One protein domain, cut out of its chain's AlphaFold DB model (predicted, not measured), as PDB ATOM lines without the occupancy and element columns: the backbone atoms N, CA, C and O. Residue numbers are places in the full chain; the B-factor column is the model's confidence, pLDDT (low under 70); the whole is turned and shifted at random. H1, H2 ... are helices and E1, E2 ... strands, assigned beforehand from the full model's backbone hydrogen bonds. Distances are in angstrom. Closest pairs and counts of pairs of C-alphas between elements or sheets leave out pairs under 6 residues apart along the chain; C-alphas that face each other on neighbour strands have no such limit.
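This is residues 6 to 78 of the 188 residues of an uncharacterized protein of Alcaligenaceae bacterium (UniProt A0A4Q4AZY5). Two helices, H1 and H2, make a V that meets near the end of H1 and the start of H2; the short H3 folds back from the other end of H2, and a two-stranded hairpin, E1 and E2, reaches out away from H1 and H2. Residues 6 to 15 of H1 stick out at one end of the long axis, and the hairpin's turn is at the other. The printed part has 73 residues, with three named helices and then two named strands, order E1 - E2, antiparallel; its class is mostly helix. It is only just loose, close to compact, with a radius of gyration of the C-alphas of 14.0 A, and spans 49 by 25 by 20 A.

E1, residues 59 to 63, and E2, residues 72 to 76, form an antiparallel hairpin at 141 degrees, with N 61 and O 74 at 2.9 A and N 74 and O 61 at 2.8 A, within hydrogen-bond range. H3, residues 48 to 55, is apart from E2. H2, residues 30 to 46, is close to H3 but not clearly touching it; their closest C-alphas, of Phe 44 and Ala 51, are 5.1 A apart. H1, residues 6 to 23, touches H2 with residues 19 to 23 alone, closest at the C-alphas of Ser 23 and Gly 32, 4.5 A, at a steep tilt of 50 degrees, opposite ways. H1 and H3 are near each other, with 5 pairs of C-alphas within 10 A. Every O i to N i+4 pair is within hydrogen-bond range in H1 and H3, and 11 of 13 in H2.

H1 is 26.0 A long from C-alpha 6 at (54.577, 60.887, 19.069), and H2 23.5 A. E2, 12.3 A like E1, ends at C-alpha 76 (38.571, 87.669, 12.920).

The C-alphas farthest apart, of Leu 6 and Thr 69, are 49.3 A apart. The printed part has no cut, and no link is long. Residues 6 to 10 have pLDDT under 70.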
ATOM      1  N   LEU A   6      56.005  60.583  19.005       56.38
ATOM      2  CA  LEU A   6      54.577  60.887  19.069       56.38
ATOM      3  C   LEU A   6      54.275  62.087  19.989       56.38
ATOM      4  O   LEU A   6      53.507  62.976  19.615       56.38
ATOM      5  N   HIS A   7      54.906  62.146  21.168       59.28
ATOM      6  CA  HIS A   7      54.757  63.272  22.096       59.28
ATOM      7  C   HIS A   7      55.420  64.541  21.545       59.28
ATOM      8  O   HIS A   7      54.843  65.624  21.655       59.28
ATOM      9  N   ASN A   8      56.585  64.415  20.900       57.88
ATOM     10  CA  ASN A   8      57.274  65.550  20.278       57.88
ATOM     11  C   ASN A   8      56.511  66.097  19.072       57.88
ATOM     12  O   ASN A   8      56.393  67.310  18.924       57.88
ATOM     13  N   SER A   9      55.939  65.221  18.248       58.34
ATOM     14  CA  SER A   9      55.160  65.615  17.072       58.34
ATOM     15  C   SER A   9      53.905  66.369  17.491       58.34
ATOM     16  O   SER A   9      53.670  67.475  17.009       58.34
ATOM     17  N   LYS A  10      53.150  65.844  18.467       63.84
ATOM     18  CA  LYS A  10      51.959  66.525  18.989       63.84
ATOM     19  C   LYS A  10      52.304  67.887  19.598       63.84
ATOM     20  O   LYS A  10      51.683  68.879  19.231       63.84
ATOM     21  N   LYS A  11      53.346  67.956  20.436       71.62
ATOM     22  CA  LYS A  11      53.807  69.217  21.035       71.62
ATOM     23  C   LYS A  11      54.269  70.230  19.981       71.62
ATOM     24  O   LYS A  11      53.847  71.378  20.024       71.62
ATOM     25  N   SER A  12      55.053  69.802  18.989       76.50
ATOM     26  CA  SER A  12      55.534  70.692  17.922       76.50
ATOM     27  C   SER A  12      54.399  71.297  17.088       76.50
ATOM     28  O   SER A  12      54.517  72.419  16.598       76.50
ATOM     29  N   HIS A  13      53.273  70.589  16.946       85.69
ATOM     30  CA  HIS A  13      52.083  71.121  16.283       85.69
ATOM     31  C   HIS A  13      51.338  72.165  17.116       85.69
ATOM     32  O   HIS A  13      50.702  73.043  16.529       85.69
ATOM     33  N   ASP A  14      51.391  72.069  18.442       89.56
ATOM     34  CA  ASP A  14      50.785  73.043  19.348       89.56
ATOM     35  C   ASP A  14      51.671  74.288  19.493       89.56
ATOM     36  O   ASP A  14      51.160  75.403  19.404       89.56
ATOM     37  N   ASP A  15      52.994  74.126  19.569       89.81
ATOM     38  CA  ASP A  15      53.947  75.247  19.557       89.81
ATOM     39  C   ASP A  15      53.837  76.054  18.246       89.81
ATOM     40  O   ASP A  15      53.803  77.286  18.246       89.81
ATOM     41  N   GLU A  16      53.708  75.360  17.109       91.31
ATOM     42  CA  GLU A  16      53.448  75.990  15.810       91.31
ATOM     43  C   GLU A  16      52.086  76.700  15.771       91.31
ATOM     44  O   GLU A  16      51.957  77.766  15.172       91.31
ATOM     45  N   TYR A  17      51.067  76.140  16.424       92.56
ATOM     46  CA  TYR A  17      49.754  76.773  16.507       92.56
ATOM     47  C   TYR A  17      49.792  78.064  17.331       92.56
ATOM     48  O   TYR A  17      49.227  79.073  16.909       92.56
ATOM     49  N   LEU A  18      50.511  78.063  18.460       94.50
ATOM     50  CA  LEU A  18      50.731  79.266  19.260       94.50
ATOM     51  C   LEU A  18      51.459  80.343  18.446       94.50
ATOM     52  O   LEU A  18      51.070  81.508  18.504       94.50
ATOM     53  N   LEU A  19      52.457  79.970  17.633       93.69
ATOM     54  CA  LEU A  19      53.121  80.907  16.724       93.69
ATOM     55  C   LEU A  19      52.120  81.572  15.773       93.69
ATOM     56  O   LEU A  19      52.204  82.782  15.561       93.69
ATOM     57  N   PHE A  20      51.171  80.820  15.211       93.44
ATOM     58  CA  PHE A  20      50.164  81.380  14.303       93.44
ATOM     59  C   PHE A  20      49.261  82.381  15.025       93.44
ATOM     60  O   PHE A  20      49.039  83.474  14.508       93.44
ATOM     61  N   ALA A  21      48.797  82.037  16.229       93.56
ATOM     62  CA  ALA A  21      47.959  82.914  17.043       93.56
ATOM     63  C   ALA A  21      48.698  84.199  17.456       93.56
ATOM     64  O   ALA A  21      48.160  85.289  17.303       93.56
ATOM     65  N   LEU A  22      49.947  84.088  17.919       94.12
ATOM     66  CA  LEU A  22      50.747  85.232  18.366       94.12
ATOM     67  C   LEU A  22      51.123  86.177  17.223       94.12
ATOM     68  O   LEU A  22      51.029  87.389  17.382       94.12
ATOM     69  N   SER A  23      51.582  85.632  16.096       91.88
ATOM     70  CA  SER A  23      52.121  86.430  14.984       91.88
ATOM     71  C   SER A  23      51.041  87.001  14.065       91.88
ATOM     72  O   SER A  23      51.263  88.030  13.435       91.88
ATOM     73  N   GLY A  24      49.876  86.349  13.992       88.81
ATOM     74  CA  GLY A  24      48.693  86.869  13.306       88.81
ATOM     75  C   GLY A  24      47.808  87.755  14.188       88.81
ATOM     76  O   GLY A  24      46.816  88.290  13.698       88.81
ATOM     77  N   SER A  25      48.135  87.890  15.478       89.81
ATOM     78  CA  SER A  25      47.408  88.757  16.401       89.81
ATOM     79  C   SER A  25      47.553  90.221  16.008       89.81
ATOM     80  O   SER A  25      48.633  90.683  15.641       89.81
ATOM     81  N   TYR A  26      46.484  90.983  16.220       85.12
ATOM     82  CA  TYR A  26      46.513  92.434  16.102       85.12
ATOM     83  C   TYR A  26      47.495  93.123  17.067       85.12
ATOM     84  O   TYR A  26      48.003  94.206  16.786       85.12
ATOM     85  N   THR A  27      47.785  92.491  18.205       83.25
ATOM     86  CA  THR A  27      48.764  92.988  19.180       83.25
ATOM     87  C   THR A  27      50.205  92.727  18.757       83.25
ATOM     88  O   THR A  27      51.114  93.210  19.419       83.25
ATOM     89  N   SER A  28      50.449  91.952  17.697       83.38
ATOM     90  CA  SER A  28      51.801  91.578  17.285       83.38
ATOM     91  C   SER A  28      52.662  92.807  16.974       83.38
ATOM     92  O   SER A  28      52.258  93.673  16.200       83.38
ATOM     93  N   SER A  29      53.890  92.857  17.506       86.06
ATOM     94  CA  SER A  29      54.881  93.847  17.069       86.06
ATOM     95  C   SER A  29      55.388  93.552  15.650       86.06
ATOM     96  O   SER A  29      55.051  92.526  15.041       86.06
ATOM     97  N   GLY A  30      56.258  94.423  15.126       87.62
ATOM     98  CA  GLY A  30      56.942  94.197  13.850       87.62
ATOM     99  C   GLY A  30      57.736  92.884  13.818       87.62
ATOM    100  O   GLY A  30      57.798  92.228  12.777       87.62
ATOM    101  N   VAL A  31      58.271  92.439  14.963       88.62
ATOM    102  CA  VAL A  31      58.972  91.152  15.083       88.62
ATOM    103  C   VAL A  31      58.008  89.988  14.866       88.62
ATOM    104  O   VAL A  31      58.318  89.065  14.107       88.62
ATOM    105  N   GLY A  32      56.833  90.025  15.496       88.75
ATOM    106  CA  GLY A  32      55.821  88.985  15.319       88.75
ATOM    107  C   GLY A  32      55.253  88.986  13.897       88.75
ATOM    108  O   GLY A  32      55.173  87.921  13.283       88.75
ATOM    109  N   LEU A  33      55.019  90.160  13.297       89.69
ATOM    110  CA  LEU A  33      54.591  90.265  11.898       89.69
ATOM    111  C   LEU A  33      55.640  89.667  10.949       89.69
ATOM    112  O   LEU A  33      55.298  88.939  10.017       89.69
ATOM    113  N   ALA A  34      56.929  89.893  11.212       92.06
ATOM    114  CA  ALA A  34      58.000  89.265  10.449       92.06
ATOM    115  C   ALA A  34      57.972  87.729  10.572       92.06
ATOM    116  O   ALA A  34      58.184  87.035   9.573       92.06
ATOM    117  N   GLN A  35      57.658  87.169  11.751       92.56
ATOM    118  CA  GLN A  35      57.449  85.719  11.890       92.56
ATOM    119  C   GLN A  35      56.253  85.236  11.062       92.56
ATOM    120  O   GLN A  35      56.340  84.171  10.443       92.56
ATOM    121  N   PHE A  36      55.169  86.017  11.007       91.31
ATOM    122  CA  PHE A  36      53.995  85.691  10.203       91.31
ATOM    123  C   PHE A  36      54.341  85.642   8.708       91.31
ATOM    124  O   PHE A  36      54.164  84.619   8.041       91.31
ATOM    125  N   LEU A  37      54.928  86.724   8.191       91.31
ATOM    126  CA  LEU A  37      55.265  86.879   6.774       91.31
ATOM    127  C   LEU A  37      56.329  85.888   6.287       91.31
ATOM    128  O   LEU A  37      56.435  85.651   5.084       91.31
ATOM    129  N   THR A  38      57.100  85.291   7.198       93.19
ATOM    130  CA  THR A  38      58.151  84.323   6.868       93.19
ATOM    131  C   THR A  38      57.766  82.893   7.244       93.19
ATOM    132  O   THR A  38      57.449  82.084   6.371       93.19
ATOM    133  N   LYS A  39      57.811  82.542   8.534       92.56
ATOM    134  CA  LYS A  39      57.645  81.166   9.020       92.56
ATOM    135  C   LYS A  39      56.214  80.676   8.861       92.56
ATOM    136  O   LYS A  39      56.027  79.562   8.375       92.56
ATOM    137  N   VAL A  40      55.227  81.493   9.232       91.56
ATOM    138  CA  VAL A  40      53.810  81.105   9.123       91.56
ATOM    139  C   VAL A  40      53.402  81.006   7.663       91.56
ATOM    140  O   VAL A  40      52.887  79.971   7.247       91.56
ATOM    141  N   ARG A  41      53.751  82.006   6.848       91.88
ATOM    142  CA  ARG A  41      53.544  81.963   5.398       91.88
ATOM    143  C   ARG A  41      54.158  80.711   4.768       91.88
ATOM    144  O   ARG A  41      53.455  79.969   4.090       91.88
ATOM    145  N   ARG A  42      55.427  80.402   5.058       92.62
ATOM    146  CA  ARG A  42      56.087  79.180   4.564       92.62
ATOM    147  C   ARG A  42      55.381  77.908   5.044       92.62
ATOM    148  O   ARG A  42      55.292  76.932   4.301       92.62
ATOM    149  N   ALA A  43      54.905  77.881   6.289       91.12
ATOM    150  CA  ALA A  43      54.159  76.749   6.830       91.12
ATOM    151  C   ALA A  43      52.824  76.543   6.099       91.12
ATOM    152  O   ALA A  43      52.467  75.390   5.840       91.12
ATOM    153  N   PHE A  44      52.134  77.631   5.749       92.06
ATOM    154  CA  PHE A  44      50.895  77.634   4.971       92.06
ATOM    155  C   PHE A  44      51.123  77.215   3.518       92.06
ATOM    156  O   PHE A  44      50.409  76.345   3.034       92.06
ATOM    157  N   GLU A  45      52.158  77.738   2.857       92.44
ATOM    158  CA  GLU A  45      52.536  77.354   1.487       92.44
ATOM    159  C   GLU A  45      52.866  75.857   1.392       92.44
ATOM    160  O   GLU A  45      52.419  75.174   0.474       92.44
ATOM    161  N   LYS A  46      53.594  75.312   2.376       93.19
ATOM    162  CA  LYS A  46      53.922  73.878   2.423       93.19
ATOM    163  C   LYS A  46      52.729  72.986   2.772       93.19
ATOM    164  O   LYS A  46      52.726  71.817   2.400       93.19
ATOM    165  N   ARG A  47      51.764  73.485   3.554       92.31
ATOM    166  CA  ARG A  47      50.598  72.721   4.044       92.31
ATOM    167  C   ARG A  47      49.317  73.560   3.928       92.31
ATOM    168  O   ARG A  47      48.787  73.997   4.955       92.31
ATOM    169  N   PRO A  48      48.768  73.741   2.712       88.75
ATOM    170  CA  PRO A  48      47.598  74.596   2.489       88.75
ATOM    171  C   PRO A  48      46.366  74.179   3.300       88.75
ATOM    172  O   PRO A  48      45.624  75.027   3.784       88.75
ATOM    173  N   SER A  49      46.181  72.876   3.540       89.25
ATOM    174  CA  SER A  49      45.090  72.359   4.376       89.25
ATOM    175  C   SER A  49      45.162  72.839   5.830       89.25
ATOM    176  O   SER A  49      44.129  73.034   6.467       89.25
ATOM    177  N   LYS A  50      46.365  73.068   6.373       86.12
ATOM    178  CA  LYS A  50      46.549  73.625   7.721       86.12
ATOM    179  C   LYS A  50      46.158  75.101   7.757       86.12
ATOM    180  O   LYS A  50      45.468  75.504   8.687       86.12
ATOM    181  N   ALA A  51      46.532  75.867   6.730       86.12
ATOM    182  CA  ALA A  51      46.108  77.257   6.573       86.12
ATOM    183  C   ALA A  51      44.580  77.352   6.470       86.12
ATOM    184  O   ALA A  51      43.952  78.045   7.265       86.12
ATOM    185  N   ALA A  52      43.982  76.570   5.565       86.69
ATOM    186  CA  ALA A  52      42.538  76.515   5.362       86.69
ATOM    187  C   ALA A  52      41.789  76.149   6.649       86.69
ATOM    188  O   ALA A  52      40.772  76.756   6.955       86.69
ATOM    189  N   ASN A  53      42.307  75.202   7.437       88.12
ATOM    190  CA  ASN A  53      41.718  74.861   8.731       88.12
ATOM    191  C   ASN A  53      41.855  75.984   9.764       88.12
ATOM    192  O   ASN A  53      40.911  76.208  10.518       88.12
ATOM    193  N   PHE A  54      42.993  76.684   9.797       87.62
ATOM    194  CA  PHE A  54      43.223  77.800  10.717       87.62
ATOM    195  C   PHE A  54      42.251  78.956  10.454       87.62
ATOM    196  O   PHE A  54      41.663  79.479  11.392       87.62
ATOM    197  N   VAL A  55      42.012  79.300   9.184       88.25
ATOM    198  CA  VAL A  55      41.120  80.410   8.797       88.25
ATOM    199  C   VAL A  55      39.692  79.968   8.456       88.25
ATOM    200  O   VAL A  55      38.878  80.784   8.048       88.25
ATOM    201  N   ARG A  56      39.331  78.688   8.639       88.88
ATOM    202  CA  ARG A  56      38.052  78.118   8.158       88.88
ATOM    203  C   ARG A  56      36.812  78.881   8.624       88.88
ATOM    204  O   ARG A  56      35.800  78.898   7.934       88.88
ATOM    205  N   ARG A  57      36.872  79.447   9.829       88.00
ATOM    206  CA  ARG A  57      35.779  80.201  10.462       88.00
ATOM    207  C   ARG A  57      36.093  81.692  10.551       88.00
ATOM    208  O   ARG A  57      35.624  82.346  11.478       88.00
ATOM    209  N   SER A  58      36.936  82.206   9.656       91.50
ATOM    210  CA  SER A  58      37.294  83.615   9.684       91.50
ATOM    211  C   SER A  58      36.200  84.492   9.096       91.50
ATOM    212  O   SER A  58      35.578  84.114   8.103       91.50
ATOM    213  N   ALA A  59      36.032  85.684   9.654       90.94
ATOM    214  CA  ALA A  59      35.183  86.729   9.097       90.94
ATOM    215  C   ALA A  59      36.016  87.998   8.865       90.94
ATOM    216  O   ALA A  59      36.883  88.301   9.689       90.94
ATOM    217  N   PRO A  60      35.791  88.740   7.768       92.12
ATOM    218  CA  PRO A  60      36.398  90.054   7.609       92.12
ATOM    219  C   PRO A  60      35.889  90.982   8.713       92.12
ATOM    220  O   PRO A  60      34.708  90.955   9.062       92.12
ATOM    221  N   VAL A  61      36.779  91.802   9.257       90.38
ATOM    222  CA  VAL A  61      36.448  92.797  10.278       90.38
ATOM    223  C   VAL A  61      37.177  94.097   9.992       90.38
ATOM    224  O   VAL A  61      38.252  94.100   9.394       90.38
ATOM    225  N   GLN A  62      36.602  95.196  10.462       89.81
ATOM    226  CA  GLN A  62      37.310  96.459  10.583       89.81
ATOM    227  C   GLN A  62      37.628  96.695  12.048       89.81
ATOM    228  O   GLN A  62      36.816  96.418  12.930       89.81
ATOM    229  N   LEU A  63      38.829  97.184  12.300       84.06
ATOM    230  CA  LEU A  63      39.352  97.389  13.637       84.06
ATOM    231  C   LEU A  63      40.066  98.733  13.702       84.06
ATOM    232  O   LEU A  63      40.601  99.219  12.710       84.06
ATOM    233  N   LYS A  64      40.019  99.358  14.870       84.25
ATOM    234  CA  LYS A  64      40.536 100.702  15.093       84.25
ATOM    235  C   LYS A  64      41.091 100.767  16.507       84.25
ATOM    236  O   LYS A  64      40.376 100.399  17.443       84.25
ATOM    237  N   ARG A  65      42.347 101.198  16.684       74.81
ATOM    238  CA  ARG A  65      42.886 101.380  18.041       74.81
ATOM    239  C   ARG A  65      42.203 102.562  18.701       74.81
ATOM    240  O   ARG A  65      41.791 103.525  18.053       74.81
ATOM    241  N   VAL A  66      42.138 102.502  20.024       76.38
ATOM    242  CA  VAL A  66      41.791 103.673  20.824       76.38
ATOM    243  C   VAL A  66      42.836 104.757  20.549       76.38
ATOM    244  O   VAL A  66      44.019 104.544  20.794       76.38
ATOM    245  N   GLY A  67      42.389 105.897  20.023       80.19
ATOM    246  CA  GLY A  67      43.250 107.026  19.656       80.19
ATOM    247  C   GLY A  67      43.570 107.142  18.163       80.19
ATOM    248  O   GLY A  67      43.949 108.227  17.730       80.19
ATOM    249  N   ASP A  68      43.349 106.093  17.366       83.50
ATOM    250  CA  ASP A  68      43.531 106.175  15.912       83.50
ATOM    251  C   ASP A  68      42.371 106.956  15.269       83.50
ATOM    252  O   ASP A  68      41.273 107.066  15.827       83.50
ATOM    253  N   THR A  69      42.579 107.504  14.070       87.25
ATOM    254  CA  THR A  69      41.505 108.111  13.260       87.25
ATOM    255  C   THR A  69      40.948 107.130  12.234       87.25
ATOM    256  O   THR A  69      39.730 107.090  12.039       87.25
ATOM    257  N   GLU A  70      41.810 106.285  11.673       90.94
ATOM    258  CA  GLU A  70      41.506 105.376  10.569       90.94
ATOM    259  C   GLU A  70      41.070 103.981  11.029       90.94
ATOM    260  O   GLU A  70      41.428 103.513  12.109       90.94
ATOM    261  N   TRP A  71      40.293 103.314  10.176       90.81
ATOM    262  CA  TRP A  71      39.944 101.903  10.328       90.81
ATOM    263  C   TRP A  71      40.912 101.033   9.526       90.81
ATOM    264  O   TRP A  71      41.141 101.270   8.341       90.81
ATOM    265  N   GLU A  72      41.424  99.979  10.148       88.69
ATOM    266  CA  GLU A  72      42.234  98.953   9.502       88.69
ATOM    267  C   GLU A  72      41.362  97.753   9.106       88.69
ATOM    268  O   GLU A  72      40.411  97.387   9.802       88.69
ATOM    269  N   GLN A  73      41.692  97.125   7.976       90.00
ATOM    270  CA  GLN A  73      41.069  95.871   7.551       90.00
ATOM    271  C   GLN A  73      41.772  94.694   8.222       90.00
ATOM    272  O   GLN A  73      43.000  94.610   8.224       90.00
ATOM    273  N   GLY A  74      40.993  93.752   8.738       88.69
ATOM    274  CA  GLY A  74      41.501  92.541   9.359       88.69
ATOM    275  C   GLY A  74      40.602  91.335   9.125       88.69
ATOM    276  O   GLY A  74      39.580  91.393   8.438       88.69
ATOM    277  N   ALA A  75      40.995  90.219   9.729       89.88
ATOM    278  CA  ALA A  75      40.194  89.009   9.775       89.88
ATOM    279  C   ALA A  75      40.070  88.550  11.226       89.88
ATOM    280  O   ALA A  75      41.068  88.307  11.905       89.88
ATOM    281  N   GLN A  76      38.840  88.397  11.696       90.69
ATOM    282  CA  GLN A  76      38.571  87.669  12.920       90.69
ATOM    283  C   GLN A  76      38.820  86.194  12.645       90.69
ATOM    284  O   GLN A  76      38.266  85.647  11.698       90.69
ATOM    285  N   VAL A  77      39.614  85.536  13.486       91.25
ATOM    286  CA  VAL A  77      39.857  84.094  13.419       91.25
ATOM    287  C   VAL A  77      39.452  83.472  14.748       91.25
ATOM    288  O   VAL A  77      39.863  83.934  15.809       91.25
ATOM    289  N   ILE A  78      38.647  82.409  14.695       90.69
ATOM    290  CA  ILE A  78      38.296  81.638  15.889       90.69
ATOM    291  C   ILE A  78      39.449  80.695  16.216       90.69
ATOM    292  O   ILE A  78      39.695  79.725  15.496       90.69
TER     293      ILE A  78